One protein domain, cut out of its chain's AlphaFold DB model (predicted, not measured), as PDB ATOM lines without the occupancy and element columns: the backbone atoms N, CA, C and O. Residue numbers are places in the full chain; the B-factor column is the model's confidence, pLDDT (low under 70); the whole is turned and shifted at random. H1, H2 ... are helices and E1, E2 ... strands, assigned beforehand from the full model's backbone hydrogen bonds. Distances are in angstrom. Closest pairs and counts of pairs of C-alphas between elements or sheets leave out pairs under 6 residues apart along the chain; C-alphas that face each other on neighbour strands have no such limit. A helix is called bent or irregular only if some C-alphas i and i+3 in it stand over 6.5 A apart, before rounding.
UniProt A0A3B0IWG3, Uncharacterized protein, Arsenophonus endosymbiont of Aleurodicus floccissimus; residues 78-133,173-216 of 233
ATOM      1  N   LEU A  78     -25.841  18.558   6.304       41.75
ATOM      2  CA  LEU A  78     -25.141  19.797   5.960       41.75
ATOM      3  C   LEU A  78     -26.095  20.861   5.383       41.75
ATOM      4  O   LEU A  78     -25.644  21.813   4.745       41.75
ATOM      5  N   LYS A  79     -27.412  20.704   5.597       47.44
ATOM      6  CA  LYS A  79     -28.445  21.675   5.217       47.44
ATOM      7  C   LYS A  79     -28.147  23.031   5.860       47.44
ATOM      8  O   LYS A  79     -28.169  23.166   7.080       47.44
ATOM      9  N   SER A  80     -27.912  24.040   5.024       51.84
ATOM     10  CA  SER A  80     -27.919  25.443   5.433       51.84
ATOM     11  C   SER A  80     -29.233  26.068   4.980       51.84
ATOM     12  O   SER A  80     -29.487  26.184   3.780       51.84
ATOM     13  N   ASN A  81     -30.078  26.460   5.935       58.06
ATOM     14  CA  ASN A  81     -31.353  27.121   5.635       58.06
ATOM     15  C   ASN A  81     -31.157  28.526   5.031       58.06
ATOM     16  O   ASN A  81     -32.080  29.050   4.416       58.06
ATOM     17  N   ASP A  82     -29.966  29.113   5.173       58.59
ATOM     18  CA  ASP A  82     -29.669  30.484   4.739       58.59
ATOM     19  C   ASP A  82     -29.353  30.597   3.239       58.59
ATOM     20  O   ASP A  82     -29.246  31.702   2.703       58.59
ATOM     21  N   TYR A  83     -29.170  29.463   2.554       66.38
ATOM     22  CA  TYR A  83     -28.721  29.417   1.163       66.38
ATOM     23  C   TYR A  83     -29.770  28.757   0.268       66.38
ATOM     24  O   TYR A  83     -30.786  29.340  -0.097       66.38
ATOM     25  N   TYR A  84     -29.501  27.511  -0.086       63.72
ATOM     26  CA  TYR A  84     -30.391  26.602  -0.757       63.72
ATOM     27  C   TYR A  84     -30.473  25.383   0.142       63.72
ATOM     28  O   TYR A  84     -29.437  24.832   0.507       63.72
ATOM     29  N   GLU A  85     -31.686  24.921   0.437       61.06
ATOM     30  CA  GLU A  85     -31.945  23.787   1.340       61.06
ATOM     31  C   GLU A  85     -31.210  22.478   0.980       61.06
ATOM     32  O   GLU A  85     -31.222  21.513   1.741       61.06
ATOM     33  N   PHE A  86     -30.579  22.441  -0.189       58.50
ATOM     34  CA  PHE A  86     -29.980  21.284  -0.828       58.50
ATOM     35  C   PHE A  86     -28.522  21.504  -1.278       58.50
ATOM     36  O   PHE A  86     -27.901  20.557  -1.751       58.50
ATOM     37  N   VAL A  87     -27.951  22.711  -1.136       63.91
ATOM     38  CA  VAL A  87     -26.566  23.012  -1.563       63.91
ATOM     39  C   VAL A  87     -25.671  23.185  -0.339       63.91
ATOM     40  O   VAL A  87     -25.996  23.959   0.563       63.91
ATOM     41  N   GLN A  88     -24.521  22.506  -0.312       63.19
ATOM     42  CA  GLN A  88     -23.551  22.672   0.771       63.19
ATOM     43  C   GLN A  88     -22.742  23.969   0.598       63.19
ATOM     44  O   GLN A  88     -22.445  24.360  -0.534       63.19
ATOM     45  N   PRO A  89     -22.287  24.611   1.690       61.12
ATOM     46  CA  PRO A  89     -21.519  25.858   1.611       61.12
ATOM     47  C   PRO A  89     -20.271  25.776   0.711       61.12
ATOM     48  O   PRO A  89     -20.044  26.649  -0.120       61.12
ATOM     49  N   LYS A  90     -19.504  24.678   0.791       60.62
ATOM     50  CA  LYS A  90     -18.308  24.468  -0.049       60.62
ATOM     51  C   LYS A  90     -18.621  24.404  -1.555       60.62
ATOM     52  O   LYS A  90     -17.804  24.805  -2.386       60.62
ATOM     53  N   ASP A  91     -19.809  23.913  -1.906       67.06
ATOM     54  CA  ASP A  91     -20.242  23.799  -3.298       67.06
ATOM     55  C   ASP A  91     -20.647  25.180  -3.818       67.06
ATOM     56  O   ASP A  91     -20.298  25.541  -4.940       67.06
ATOM     57  N   ILE A  92     -21.293  26.000  -2.977       72.69
ATOM     58  CA  ILE A  92     -21.593  27.411  -3.273       72.69
ATOM     59  C   ILE A  92     -20.309  28.165  -3.602       72.69
ATOM     60  O   ILE A  92     -20.248  28.833  -4.637       72.69
ATOM     61  N   ASP A  93     -19.282  28.041  -2.765       72.12
ATOM     62  CA  ASP A  93     -17.996  28.705  -2.977       72.12
ATOM     63  C   ASP A  93     -17.371  28.284  -4.315       72.12
ATOM     64  O   ASP A  93     -16.941  29.126  -5.109       72.12
ATOM     65  N   SER A  94     -17.409  26.983  -4.613       70.44
ATOM     66  CA  SER A  94     -16.865  26.397  -5.844       70.44
ATOM     67  C   SER A  94     -17.620  26.840  -7.100       70.44
ATOM     68  O   SER A  94     -17.004  27.214  -8.107       70.44
ATOM     69  N   TYR A  95     -18.956  26.848  -7.064       76.19
ATOM     70  CA  TYR A  95     -19.780  27.363  -8.158       76.19
ATOM     71  C   TYR A  95     -19.531  28.849  -8.372       76.19
ATOM     72  O   TYR A  95     -19.363  29.292  -9.510       76.19
ATOM     73  N   THR A  96     -19.456  29.613  -7.286       81.38
ATOM     74  CA  THR A  96     -19.249  31.054  -7.363       81.38
ATOM     75  C   THR A  96     -17.882  31.373  -7.961       81.38
ATOM     76  O   THR A  96     -17.800  32.165  -8.901       81.38
ATOM     77  N   LEU A  97     -16.825  30.685  -7.514       79.31
ATOM     78  CA  LEU A  97     -15.485  30.810  -8.084       79.31
ATOM     79  C   LEU A  97     -15.460  30.445  -9.571       79.31
ATOM     80  O   LEU A  97     -14.883  31.184 -10.362       79.31
ATOM     81  N   ASN A  98     -16.127  29.364  -9.984       79.25
ATOM     82  CA  ASN A  98     -16.201  28.978 -11.396       79.25
ATOM     83  C   ASN A  98     -16.816  30.085 -12.268       79.25
ATOM     84  O   ASN A  98     -16.275  30.442 -13.315       79.25
ATOM     85  N   ILE A  99     -17.934  30.657 -11.820       83.19
ATOM     86  CA  ILE A  99     -18.632  31.729 -12.538       83.19
ATOM     87  C   ILE A  99     -17.750  32.979 -12.618       83.19
ATOM     88  O   ILE A  99     -17.660  33.596 -13.679       83.19
ATOM     89  N   ILE A 100     -17.058  33.321 -11.529       84.81
ATOM     90  CA  ILE A 100     -16.113  34.440 -11.485       84.81
ATOM     91  C   ILE A 100     -14.948  34.202 -12.450       84.81
ATOM     92  O   ILE A 100     -14.646  35.077 -13.262       84.81
ATOM     93  N   CYS A 101     -14.316  33.027 -12.421       81.56
ATOM     94  CA  CYS A 101     -13.183  32.698 -13.288       81.56
ATOM     95  C   CYS A 101     -13.536  32.831 -14.775       81.56
ATOM     96  O   CYS A 101     -12.704  33.274 -15.559       81.56
ATOM     97  N   LYS A 102     -14.783  32.543 -15.168       81.19
ATOM     98  CA  LYS A 102     -15.247  32.689 -16.560       81.19
ATOM     99  C   LYS A 102     -15.296  34.121 -17.078       81.19
ATOM    100  O   LYS A 102     -15.252  34.318 -18.288       81.19
ATOM    101  N   VAL A 103     -15.396  35.103 -16.191       85.19
ATOM    102  CA  VAL A 103     -15.397  36.532 -16.541       85.19
ATOM    103  C   VAL A 103     -14.117  37.240 -16.098       85.19
ATOM    104  O   VAL A 103     -14.013  38.462 -16.195       85.19
ATOM    105  N   SER A 104     -13.150  36.477 -15.594       86.12
ATOM    106  CA  SER A 104     -11.867  36.982 -15.126       86.12
ATOM    107  C   SER A 104     -10.816  36.848 -16.218       86.12
ATOM    108  O   SER A 104     -10.783  35.862 -16.949       86.12
ATOM    109  N   GLN A 105      -9.901  37.809 -16.281       87.62
ATOM    110  CA  GLN A 105      -8.630  37.610 -16.969       87.62
ATOM    111  C   GLN A 105      -7.634  37.043 -15.963       87.62
ATOM    112  O   GLN A 105      -7.374  37.664 -14.928       87.62
ATOM    113  N   GLN A 106      -7.105  35.860 -16.255       85.44
ATOM    114  CA  GLN A 106      -6.119  35.197 -15.415       85.44
ATOM    115  C   GLN A 106      -4.707  35.514 -15.903       85.44
ATOM    116  O   GLN A 106      -4.422  35.467 -17.097       85.44
ATOM    117  N   PHE A 107      -3.824  35.801 -14.953       76.31
ATOM    118  CA  PHE A 107      -2.409  36.043 -15.183       76.31
ATOM    119  C   PHE A 107      -1.589  35.076 -14.336       76.31
ATOM    120  O   PHE A 107      -1.814  34.945 -13.130       76.31
ATOM    121  N   THR A 108      -0.628  34.423 -14.975       77.12
ATOM    122  CA  THR A 108       0.402  33.579 -14.346       77.12
ATOM    123  C   THR A 108       1.793  34.193 -14.475       77.12
ATOM    124  O   THR A 108       2.736  33.722 -13.850       77.12
ATOM    125  N   GLU A 109       1.923  35.276 -15.241       72.62
ATOM    126  CA  GLU A 109       3.177  35.966 -15.533       72.62
ATOM    127  C   GLU A 109       3.002  37.483 -15.403       72.62
ATOM    128  O   GLU A 109       1.889  38.023 -15.422       72.62
ATOM    129  N   ARG A 110       4.126  38.176 -15.241       75.06
ATOM    130  CA  ARG A 110       4.236  39.634 -15.263       75.06
ATOM    131  C   ARG A 110       4.441  40.132 -16.687       75.06
ATOM    132  O   ARG A 110       4.747  39.365 -17.593       75.06
ATOM    133  N   LYS A 111       4.350  41.450 -16.872       80.25
ATOM    134  CA  LYS A 111       4.518  42.101 -18.178       80.25
ATOM    135  C   LYS A 111       5.863  41.756 -18.824       80.25
ATOM    136  O   LYS A 111       5.932  41.618 -20.038       80.25
ATOM    137  N   GLU A 112       6.920  41.650 -18.027       80.19
ATOM    138  CA  GLU A 112       8.263  41.287 -18.484       80.19
ATOM    139  C   GLU A 112       8.467  39.780 -18.743       80.19
ATOM    140  O   GLU A 112       9.589  39.369 -19.019       80.19
ATOM    141  N   GLY A 113       7.418  38.956 -18.635       74.69
ATOM    142  CA  GLY A 113       7.474  37.503 -18.846       74.69
ATOM    143  C   GLY A 113       7.976  36.707 -17.639       74.69
ATOM    144  O   GLY A 113       8.109  35.490 -17.708       74.69
ATOM    145  N   SER A 114       8.264  37.367 -16.512       67.69
ATOM    146  CA  SER A 114       8.637  36.660 -15.286       67.69
ATOM    147  C   SER A 114       7.401  36.016 -14.630       67.69
ATOM    148  O   SER A 114       6.334  36.637 -14.593       67.69
ATOM    149  N   PRO A 115       7.501  34.789 -14.089       64.44
ATOM    150  CA  PRO A 115       6.352  34.104 -13.508       64.44
ATOM    151  C   PRO A 115       5.869  34.769 -12.209       64.44
ATOM    152  O   PRO A 115       6.638  35.337 -11.426       64.44
ATOM    153  N   LEU A 116       4.566  34.677 -11.952       58.31
ATOM    154  CA  LEU A 116       3.974  34.941 -10.645       58.31
ATOM    155  C   LEU A 116       4.139  33.702  -9.755       58.31
ATOM    156  O   LEU A 116       4.087  32.573 -10.224       58.31
ATOM    157  N   ALA A 117       4.307  33.912  -8.445       61.19
ATOM    158  CA  ALA A 117       4.394  32.806  -7.484       61.19
ATOM    159  C   ALA A 117       3.081  32.003  -7.366       61.19
ATOM    160  O   ALA A 117       3.082  30.872  -6.893       61.19
ATOM    161  N   THR A 118       1.961  32.608  -7.762       67.94
ATOM    162  CA  THR A 118       0.628  31.997  -7.829       67.94
ATOM    163  C   THR A 118      -0.075  32.491  -9.101       67.94
ATOM    164  O   THR A 118       0.571  32.694 -10.125       67.94
ATOM    165  N   CYS A 119      -1.387  32.730  -9.056       73.19
ATOM    166  CA  CYS A 119      -2.138  33.380 -10.121       73.19
ATOM    167  C   CYS A 119      -2.780  34.686  -9.632       73.19
ATOM    168  O   CYS A 119      -3.076  34.869  -8.445       73.19
ATOM    169  N   ALA A 120      -3.014  35.598 -10.571       76.62
ATOM    170  CA  ALA A 120      -3.766  36.821 -10.348       76.62
ATOM    171  C   ALA A 120      -4.989  36.867 -11.264       76.62
ATOM    172  O   ALA A 120      -4.904  36.549 -12.448       76.62
ATOM    173  N   LEU A 121      -6.116  37.303 -10.713       86.50
ATOM    174  CA  LEU A 121      -7.356  37.531 -11.440       86.50
ATOM    175  C   LEU A 121      -7.601  39.033 -11.549       86.50
ATOM    176  O   LEU A 121      -7.676  39.741 -10.540       86.50
ATOM    177  N   LEU A 122      -7.749  39.520 -12.775       91.25
ATOM    178  CA  LEU A 122      -8.338  40.823 -13.048       91.25
ATOM    179  C   LEU A 122      -9.815  40.613 -13.362       91.25
ATOM    180  O   LEU A 122     -10.162  39.911 -14.312       91.25
ATOM    181  N   ILE A 123     -10.675  41.212 -12.545       93.56
ATOM    182  CA  ILE A 123     -12.115  40.961 -12.579       93.56
ATOM    183  C   ILE A 123     -12.811  42.276 -12.885       93.56
ATOM    184  O   ILE A 123     -12.825  43.180 -12.049       93.56
ATOM    185  N   ASP A 124     -13.389  42.379 -14.079       93.19
ATOM    186  CA  ASP A 124     -14.205  43.536 -14.429       93.19
ATOM    187  C   ASP A 124     -15.505  43.532 -13.614       93.19
ATOM    188  O   ASP A 124     -16.224  42.531 -13.551       93.19
ATOM    189  N   GLN A 125     -15.815  44.659 -12.974       91.81
ATOM    190  CA  GLN A 125     -16.949  44.745 -12.056       91.81
ATOM    191  C   GLN A 125     -18.292  44.596 -12.784       91.81
ATOM    192  O   GLN A 125     -19.219  43.990 -12.241       91.81
ATOM    193  N   GLN A 126     -18.420  45.133 -14.001       92.81
ATOM    194  CA  GLN A 126     -19.666  45.044 -14.762       92.81
ATOM    195  C   GLN A 126     -19.880  43.628 -15.300       92.81
ATOM    196  O   GLN A 126     -20.974  43.079 -15.157       92.81
ATOM    197  N   ALA A 127     -18.834  43.013 -15.854       91.75
ATOM    198  CA  ALA A 127     -18.842  41.634 -16.317       91.75
ATOM    199  C   ALA A 127     -19.159  40.674 -15.168       91.75
ATOM    200  O   ALA A 127     -20.026  39.816 -15.315       91.75
ATOM    201  N   ARG A 128     -18.553  40.878 -13.989       92.62
ATOM    202  CA  ARG A 128     -18.857  40.121 -12.767       92.62
ATOM    203  C   ARG A 128     -20.335  40.188 -12.405       92.62
ATOM    204  O   ARG A 128     -20.964  39.149 -12.242       92.62
ATOM    205  N   LYS A 129     -20.915  41.389 -12.314       92.88
ATOM    206  CA  LYS A 129     -22.326  41.571 -11.916       92.88
ATOM    207  C   LYS A 129     -23.314  40.913 -12.896       92.88
ATOM    208  O   LYS A 129     -24.382  40.486 -12.462       92.88
ATOM    209  N   LYS A 130     -22.934  40.779 -14.172       92.25
ATOM    210  CA  LYS A 130     -23.711  40.098 -15.226       92.25
ATOM    211  C   LYS A 130     -23.386  38.609 -15.381       92.25
ATOM    212  O   LYS A 130     -24.121  37.890 -16.052       92.25
ATOM    213  N   ALA A 131     -22.300  38.123 -14.776       88.94
ATOM    214  CA  ALA A 131     -21.788  36.770 -15.001       88.94
ATOM    215  C   ALA A 131     -22.830  35.689 -14.690       88.94
ATOM    216  O   ALA A 131     -22.923  34.697 -15.410       88.94
ATOM    217  N   ILE A 132     -23.632  35.912 -13.644       89.62
ATOM    218  CA  ILE A 132     -24.643  34.973 -13.151       89.62
ATOM    219  C   ILE A 132     -25.893  34.892 -14.038       89.62
ATOM    220  O   ILE A 132     -26.576  33.873 -14.026       89.62
ATOM    221  N   ASP A 133     -26.183  35.916 -14.845       89.94
ATOM    222  CA  ASP A 133     -27.428  36.008 -15.635       89.94
ATOM    223  C   ASP A 133     -27.552  34.869 -16.655       89.94
ATOM    224  O   ASP A 133     -28.646  34.466 -17.070       89.94
ATOM    225  N   GLY A 173     -30.503  32.819  -7.170       85.19
ATOM    226  CA  GLY A 173     -30.709  33.928  -6.229       85.19
ATOM    227  C   GLY A 173     -29.526  34.178  -5.284       85.19
ATOM    228  O   GLY A 173     -28.881  35.222  -5.391       85.19
ATOM    229  N   TYR A 174     -29.199  33.218  -4.410       84.06
ATOM    230  CA  TYR A 174     -28.157  33.393  -3.385       84.06
ATOM    231  C   TYR A 174     -26.738  33.562  -3.971       84.06
ATOM    232  O   TYR A 174     -26.014  34.503  -3.638       84.06
ATOM    233  N   ILE A 175     -26.344  32.707  -4.925       86.00
ATOM    234  CA  ILE A 175     -25.058  32.859  -5.634       86.00
ATOM    235  C   ILE A 175     -25.018  34.204  -6.377       86.00
ATOM    236  O   ILE A 175     -24.002  34.898  -6.395       86.00
ATOM    237  N   GLY A 176     -26.145  34.622  -6.951       88.62
ATOM    238  CA  GLY A 176     -26.296  35.922  -7.585       88.62
ATOM    239  C   GLY A 176     -26.067  37.080  -6.622       88.62
ATOM    240  O   GLY A 176     -25.375  38.026  -7.001       88.62
ATOM    241  N   SER A 177     -26.570  37.018  -5.385       87.25
ATOM    242  CA  SER A 177     -26.281  38.046  -4.379       87.25
ATOM    243  C   SER A 177     -24.803  38.082  -3.999       87.25
ATOM    244  O   SER A 177     -24.242  39.178  -3.957       87.25
ATOM    245  N   LEU A 178     -24.153  36.922  -3.838       87.62
ATOM    246  CA  LEU A 178     -22.716  36.841  -3.546       87.62
ATOM    247  C   LEU A 178     -21.862  37.491  -4.641       87.62
ATOM    248  O   LEU A 178     -20.931  38.235  -4.355       87.62
ATOM    249  N   ILE A 179     -22.190  37.241  -5.911       89.50
ATOM    250  CA  ILE A 179     -21.426  37.765  -7.054       89.50
ATOM    251  C   ILE A 179     -21.710  39.250  -7.287       89.50
ATOM    252  O   ILE A 179     -20.816  40.024  -7.655       89.50
ATOM    253  N   ARG A 180     -22.969  39.675  -7.143       93.06
ATOM    254  CA  ARG A 180     -23.375  41.040  -7.490       93.06
ATOM    255  C   ARG A 180     -22.978  42.043  -6.415       93.06
ATOM    256  O   ARG A 180     -22.533  43.136  -6.773       93.06
ATOM    257  N   ASN A 181     -23.097  41.689  -5.138       92.88
ATOM    258  CA  ASN A 181     -22.752  42.570  -4.028       92.88
ATOM    259  C   ASN A 181     -21.224  42.658  -3.854       92.88
ATOM    260  O   ASN A 181     -20.536  41.648  -3.770       92.88
ATOM    261  N   ASP A 182     -20.680  43.877  -3.815       90.62
ATOM    262  CA  ASP A 182     -19.233  44.099  -3.721       90.62
ATOM    263  C   ASP A 182     -18.628  43.643  -2.379       90.62
ATOM    264  O   ASP A 182     -17.487  43.169  -2.357       90.62
ATOM    265  N   ALA A 183     -19.371  43.763  -1.275       88.38
ATOM    266  CA  ALA A 183     -18.934  43.337   0.052       88.38
ATOM    267  C   ALA A 183     -18.926  41.808   0.164       88.38
ATOM    268  O   ALA A 183     -17.887  41.239   0.500       88.38
ATOM    269  N   GLU A 184     -20.029  41.161  -0.219       87.19
ATOM    270  CA  GLU A 184     -20.155  39.696  -0.219       87.19
ATOM    271  C   GLU A 184     -19.112  39.046  -1.123       87.19
ATOM    272  O   GLU A 184     -18.374  38.158  -0.704       87.19
ATOM    273  N   PHE A 185     -18.952  39.563  -2.342       89.44
ATOM    274  CA  PHE A 185     -17.923  39.103  -3.265       89.44
ATOM    275  C   PHE A 185     -16.515  39.226  -2.670       89.44
ATOM    276  O   PHE A 185     -15.692  38.320  -2.796       89.44
ATOM    277  N   SER A 186     -16.224  40.346  -2.005       82.62
ATOM    278  CA  SER A 186     -14.920  40.554  -1.375       82.62
ATOM    279  C   SER A 186     -14.691  39.613  -0.194       82.62
ATOM    280  O   SER A 186     -13.558  39.193   0.040       82.62
ATOM    281  N   GLN A 187     -15.740  39.299   0.567       80.44
ATOM    282  CA  GLN A 187     -15.693  38.345   1.671       80.44
ATOM    283  C   GLN A 187     -15.490  36.919   1.160       80.44
ATOM    284  O   GLN A 187     -14.595  36.231   1.648       80.44
ATOM    285  N   LEU A 188     -16.226  36.526   0.123       81.62
ATOM    286  CA  LEU A 188     -16.065  35.251  -0.564       81.62
ATOM    287  C   LEU A 188     -14.641  35.076  -1.094       81.62
ATOM    288  O   LEU A 188     -14.010  34.056  -0.846       81.62
ATOM    289  N   LEU A 189     -14.092  36.071  -1.794       79.62
ATOM    290  CA  LEU A 189     -12.732  35.949  -2.313       79.62
ATOM    291  C   LEU A 189     -11.696  35.819  -1.193       79.62
ATOM    292  O   LEU A 189     -10.759  35.041  -1.331       79.62
ATOM    293  N   LYS A 190     -11.883  36.492  -0.053       76.75
ATOM    294  CA  LYS A 190     -11.025  36.290   1.128       76.75
ATOM    295  C   LYS A 190     -11.171  34.890   1.730       76.75
ATOM    296  O   LYS A 190     -10.163  34.329   2.162       76.75
ATOM    297  N   LEU A 191     -12.389  34.343   1.769       75.38
ATOM    298  CA  LEU A 191     -12.668  32.969   2.204       75.38
ATOM    299  C   LEU A 191     -11.931  31.965   1.306       75.38
ATOM    300  O   LEU A 191     -11.225  31.094   1.803       75.38
ATOM    301  N   LEU A 192     -11.982  32.200  -0.008       72.12
ATOM    302  CA  LEU A 192     -11.242  31.489  -1.056       72.12
ATOM    303  C   LEU A 192      -9.746  31.847  -1.111       72.12
ATOM    304  O   LEU A 192      -9.044  31.496  -2.056       72.12
ATOM    305  N   VAL A 193      -9.238  32.537  -0.086       75.88
ATOM    306  CA  VAL A 193      -7.816  32.841   0.112       75.88
ATOM    307  C   VAL A 193      -7.221  33.785  -0.951       75.88
ATOM    308  O   VAL A 193      -6.006  33.895  -1.095       75.88
ATOM    309  N   TYR A 194      -8.045  34.557  -1.653       77.00
ATOM    310  CA  TYR A 194      -7.595  35.664  -2.495       77.00
ATOM    311  C   TYR A 194      -7.419  36.954  -1.690       77.00
ATOM    312  O   TYR A 194      -8.173  37.269  -0.766       77.00
ATOM    313  N   ILE A 195      -6.430  37.754  -2.084       78.69
ATOM    314  CA  ILE A 195      -6.193  39.095  -1.548       78.69
ATOM    315  C   ILE A 195      -6.292  40.138  -2.654       78.69
ATOM    316  O   ILE A 195      -5.778  39.948  -3.756       78.69
ATOM    317  N   LYS A 196      -6.937  41.265  -2.350       86.75
ATOM    318  CA  LYS A 196      -7.023  42.392  -3.277       86.75
ATOM    319  C   LYS A 196      -5.732  43.209  -3.222       86.75
ATOM    320  O   LYS A 196      -5.343  43.673  -2.151       86.75
ATOM    321  N   VAL A 197      -5.087  43.409  -4.367       85.19
ATOM    322  CA  VAL A 197      -3.834  44.161  -4.512       85.19
ATOM    323  C   VAL A 197      -3.944  45.123  -5.686       85.19
ATOM    324  O   VAL A 197      -4.233  44.718  -6.809       85.19
ATOM    325  N   ARG A 198      -3.656  46.402  -5.444       90.00
ATOM    326  CA  ARG A 198      -3.595  47.420  -6.494       90.00
ATOM    327  C   ARG A 198      -2.161  47.566  -6.992       90.00
ATOM    328  O   ARG A 198      -1.290  47.980  -6.231       90.00
ATOM    329  N   THR A 199      -1.881  47.217  -8.247       83.88
ATOM    330  CA  THR A 199      -0.501  47.200  -8.770       83.88
ATOM    331  C   THR A 199      -0.415  47.449 -10.277       83.88
ATOM    332  O   THR A 199      -1.370  47.216 -11.013       83.88
ATOM    333  N   ARG A 200       0.749  47.936 -10.738       86.81
ATOM    334  CA  ARG A 200       1.139  48.024 -12.163       86.81
ATOM    335  C   ARG A 200       2.012  46.851 -12.609       86.81
ATOM    336  O   ARG A 200       2.243  46.698 -13.799       86.81
ATOM    337  N   LYS A 201       2.523  46.039 -11.678       80.69
ATOM    338  CA  LYS A 201       3.595  45.067 -11.953       80.69
ATOM    339  C   LYS A 201       3.175  43.886 -12.830       80.69
ATOM    340  O   LYS A 201       4.034  43.236 -13.400       80.69
ATOM    341  N   ILE A 202       1.877  43.609 -12.932       78.44
ATOM    342  CA  ILE A 202       1.375  42.466 -13.707       78.44
ATOM    343  C   ILE A 202       1.208  42.855 -15.176       78.44
ATOM    344  O   ILE A 202       1.757  42.199 -16.044       78.44
ATOM    345  N   THR A 203       0.514  43.957 -15.472       85.62
ATOM    346  CA  THR A 203       0.180  44.338 -16.860       85.62
ATOM    347  C   THR A 203       0.824  45.647 -17.327       85.62
ATOM    348  O   THR A 203       0.610  46.091 -18.452       85.62
ATOM    349  N   GLY A 204       1.581  46.335 -16.470       85.31
ATOM    350  CA  GLY A 204       2.079  47.698 -16.697       85.31
ATOM    351  C   GLY A 204       1.044  48.803 -16.454       85.31
ATOM    352  O   GLY A 204       1.417  49.972 -16.357       85.31
ATOM    353  N   LYS A 205      -0.244  48.461 -16.315       89.88
ATOM    354  CA  LYS A 205      -1.341  49.394 -16.011       89.88
ATOM    355  C   LYS A 205      -1.790  49.229 -14.562       89.88
ATOM    356  O   LYS A 205      -1.816  48.114 -14.048       89.88
ATOM    357  N   LEU A 206      -2.137  50.337 -13.903       91.94
ATOM    358  CA  LEU A 206      -2.551  50.309 -12.497       91.94
ATOM    359  C   LEU A 206      -3.966  49.752 -12.407       91.94
ATOM    360  O   LEU A 206      -4.905  50.450 -12.774       91.94
ATOM    361  N   ASN A 207      -4.106  48.533 -11.895       91.56
ATOM    362  CA  ASN A 207      -5.398  47.876 -11.724       91.56
ATOM    363  C   ASN A 207      -5.504  47.223 -10.346       91.56
ATOM    364  O   ASN A 207      -4.497  47.017  -9.663       91.56
ATOM    365  N   ASP A 208      -6.736  46.889  -9.976       90.94
ATOM    366  CA  ASP A 208      -7.054  46.066  -8.817       90.94
ATOM    367  C   ASP A 208      -7.072  44.590  -9.230       90.94
ATOM    368  O   ASP A 208      -7.921  44.166 -10.012       90.94
ATOM    369  N   PHE A 209      -6.148  43.805  -8.685       85.50
ATOM    370  CA  PHE A 209      -6.054  42.365  -8.906       85.50
ATOM    371  C   PHE A 209      -6.462  41.596  -7.655       85.50
ATOM    372  O   PHE A 209      -6.218  42.039  -6.533       85.50
ATOM    373  N   TRP A 210      -7.021  40.409  -7.851       85.94
ATOM    374  CA  TRP A 210      -7.205  39.407  -6.810       85.94
ATOM    375  C   TRP A 210      -6.129  38.344  -6.960       85.94
ATOM    376  O   TRP A 210      -6.128  37.584  -7.923       85.94
ATOM    377  N   ILE A 211      -5.182  38.315  -6.029       75.44
ATOM    378  CA  ILE A 211      -4.045  37.395  -6.063       75.44
ATOM    379  C   ILE A 211      -4.347  36.233  -5.133       75.44
ATOM    380  O   ILE A 211      -4.680  36.453  -3.966       75.44
ATOM    381  N   TYR A 212      -4.223  35.008  -5.636       72.94
ATOM    382  CA  TYR A 212      -4.365  33.828  -4.798       72.94
ATOM    383  C   TYR A 212      -3.218  33.788  -3.788       72.94
ATOM    384  O   TYR A 212      -2.041  33.792  -4.166       72.94
ATOM    385  N   ARG A 213      -3.543  33.789  -2.497       59.66
ATOM    386  CA  ARG A 213      -2.553  33.718  -1.427       59.66
ATOM    387  C   ARG A 213      -2.394  32.263  -1.021       59.66
ATOM    388  O   ARG A 213      -3.223  31.718  -0.306       59.66
ATOM    389  N   PHE A 214      -1.272  31.661  -1.387       50.41
ATOM    390  CA  PHE A 214      -0.888  30.387  -0.794       50.41
ATOM    391  C   PHE A 214      -0.611  30.613   0.704       50.41
ATOM    392  O   PHE A 214       0.312  31.346   1.076       50.41
ATOM    393  N   LYS A 215      -1.454  30.068   1.592       44.12
ATOM    394  CA  LYS A 215      -1.147  30.004   3.027       44.12
ATOM    395  C   LYS A 215      -0.147  28.878   3.229       44.12
ATOM    396  O   LYS A 215      -0.518  27.767   3.594       44.12
ATOM    397  N   ASP A 216       1.124  29.187   3.042       36.81
ATOM    398  CA  ASP A 216       2.176  28.330   3.555       36.81
ATOM    399  C   ASP A 216       2.162  28.407   5.089       36.81
ATOM    400  O   ASP A 216       2.707  29.333   5.696       36.81
TER     401      ASP A 216
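AT A GLANCE: This is residues 78 to 133 and 173 to 216 of the 233 residues of an uncharacterized protein of Arsenophonus endosymbiont of Aleurodicus floccissimus (UniProt A0A3B0IWG3). A strongly twisted sheet of two hairpins side by side, E1 with E2 and E3 with E4, makes one end of the domain, and a cluster of four helices makes the other. H2 and H3 lie side by side, H1 crosses both, and H4 turns off from H3 at a corner toward E3 and E4. The printed part has 100 residues, with four named helices and four named strands in the order H1 E1 E2 H2 H3 H4 E3 E4; the sheet's order is E1 E2 E4 E3, all antiparallel, and the class is mixed. It is compact, with a radius of gyration of the C-alphas of 14.7 A and spans of 48 by 32 by 19 A.

HOW THE PARTS SIT: E1, residues 104 to 109, pairs with E2, residues 115 to 123, by N 107 and O 120 at 2.8 A; E2 bends by 87 degrees at residue 118. E4, residues 207 to 212, is the antiparallel neighbour of E2, with N 210 and O 121 within hydrogen-bond range at 2.8 A, and of E3, residues 194 to 199, with N 197 and O 209 within hydrogen-bond range at 2.8 A. H1, residues 89 to 102, only grazes the sheet with residues 98 to 102. H4, residues 182 to 191, is on the sheet at a height of 7.9 A, but over none of its strands, only just, with 2 C-alphas falling on E3. H3, residues 173 to 180, and H4 touch only at the corner, the C-alphas of Leu 178 and Glu 184 closest at 5.1 A. H2, residues 125 to 133, touches H3 at a shallow tilt of 17 degrees, opposite ways, the C-alphas of Lys 129 and Arg 180 closest at 4.6 A. H1 touches H3 at a steep tilt of 48 degrees, the C-alphas of Thr 96 and Ile 175 closest at 6.3 A, and, with residues 99 to 102 alone, H2 at 63 degrees, the C-alphas of Ile 99 and Ala 131 closest at 6.4 A. Every O i to N i+4 pair is within hydrogen-bond range in H1, H3 and H4, and 3 of 5 in H2, which is irregular: C-alphas 129 and 132 are 7.1 A apart.

IN THESE COORDINATES: H1 is 20.4 A long from C-alpha 89 at (-21.519, 25.858, 1.611), E2 19.7 A, and E4 15.7 A, ending at C-alpha 212 at (-4.365, 33.828, -4.798).

THE WHOLE: The C-alphas of Asn 81 and Glu 112, the two farthest apart, are 48.5 A from each other. Residues 134 to 172 are not printed, and C-alphas 133 and 173 are 10.2 A apart across this cut. Of the links that are printed whole, none is long. The model's pLDDT is under 70 at residues 78 to 91, 114 to 118 and 213 to 216.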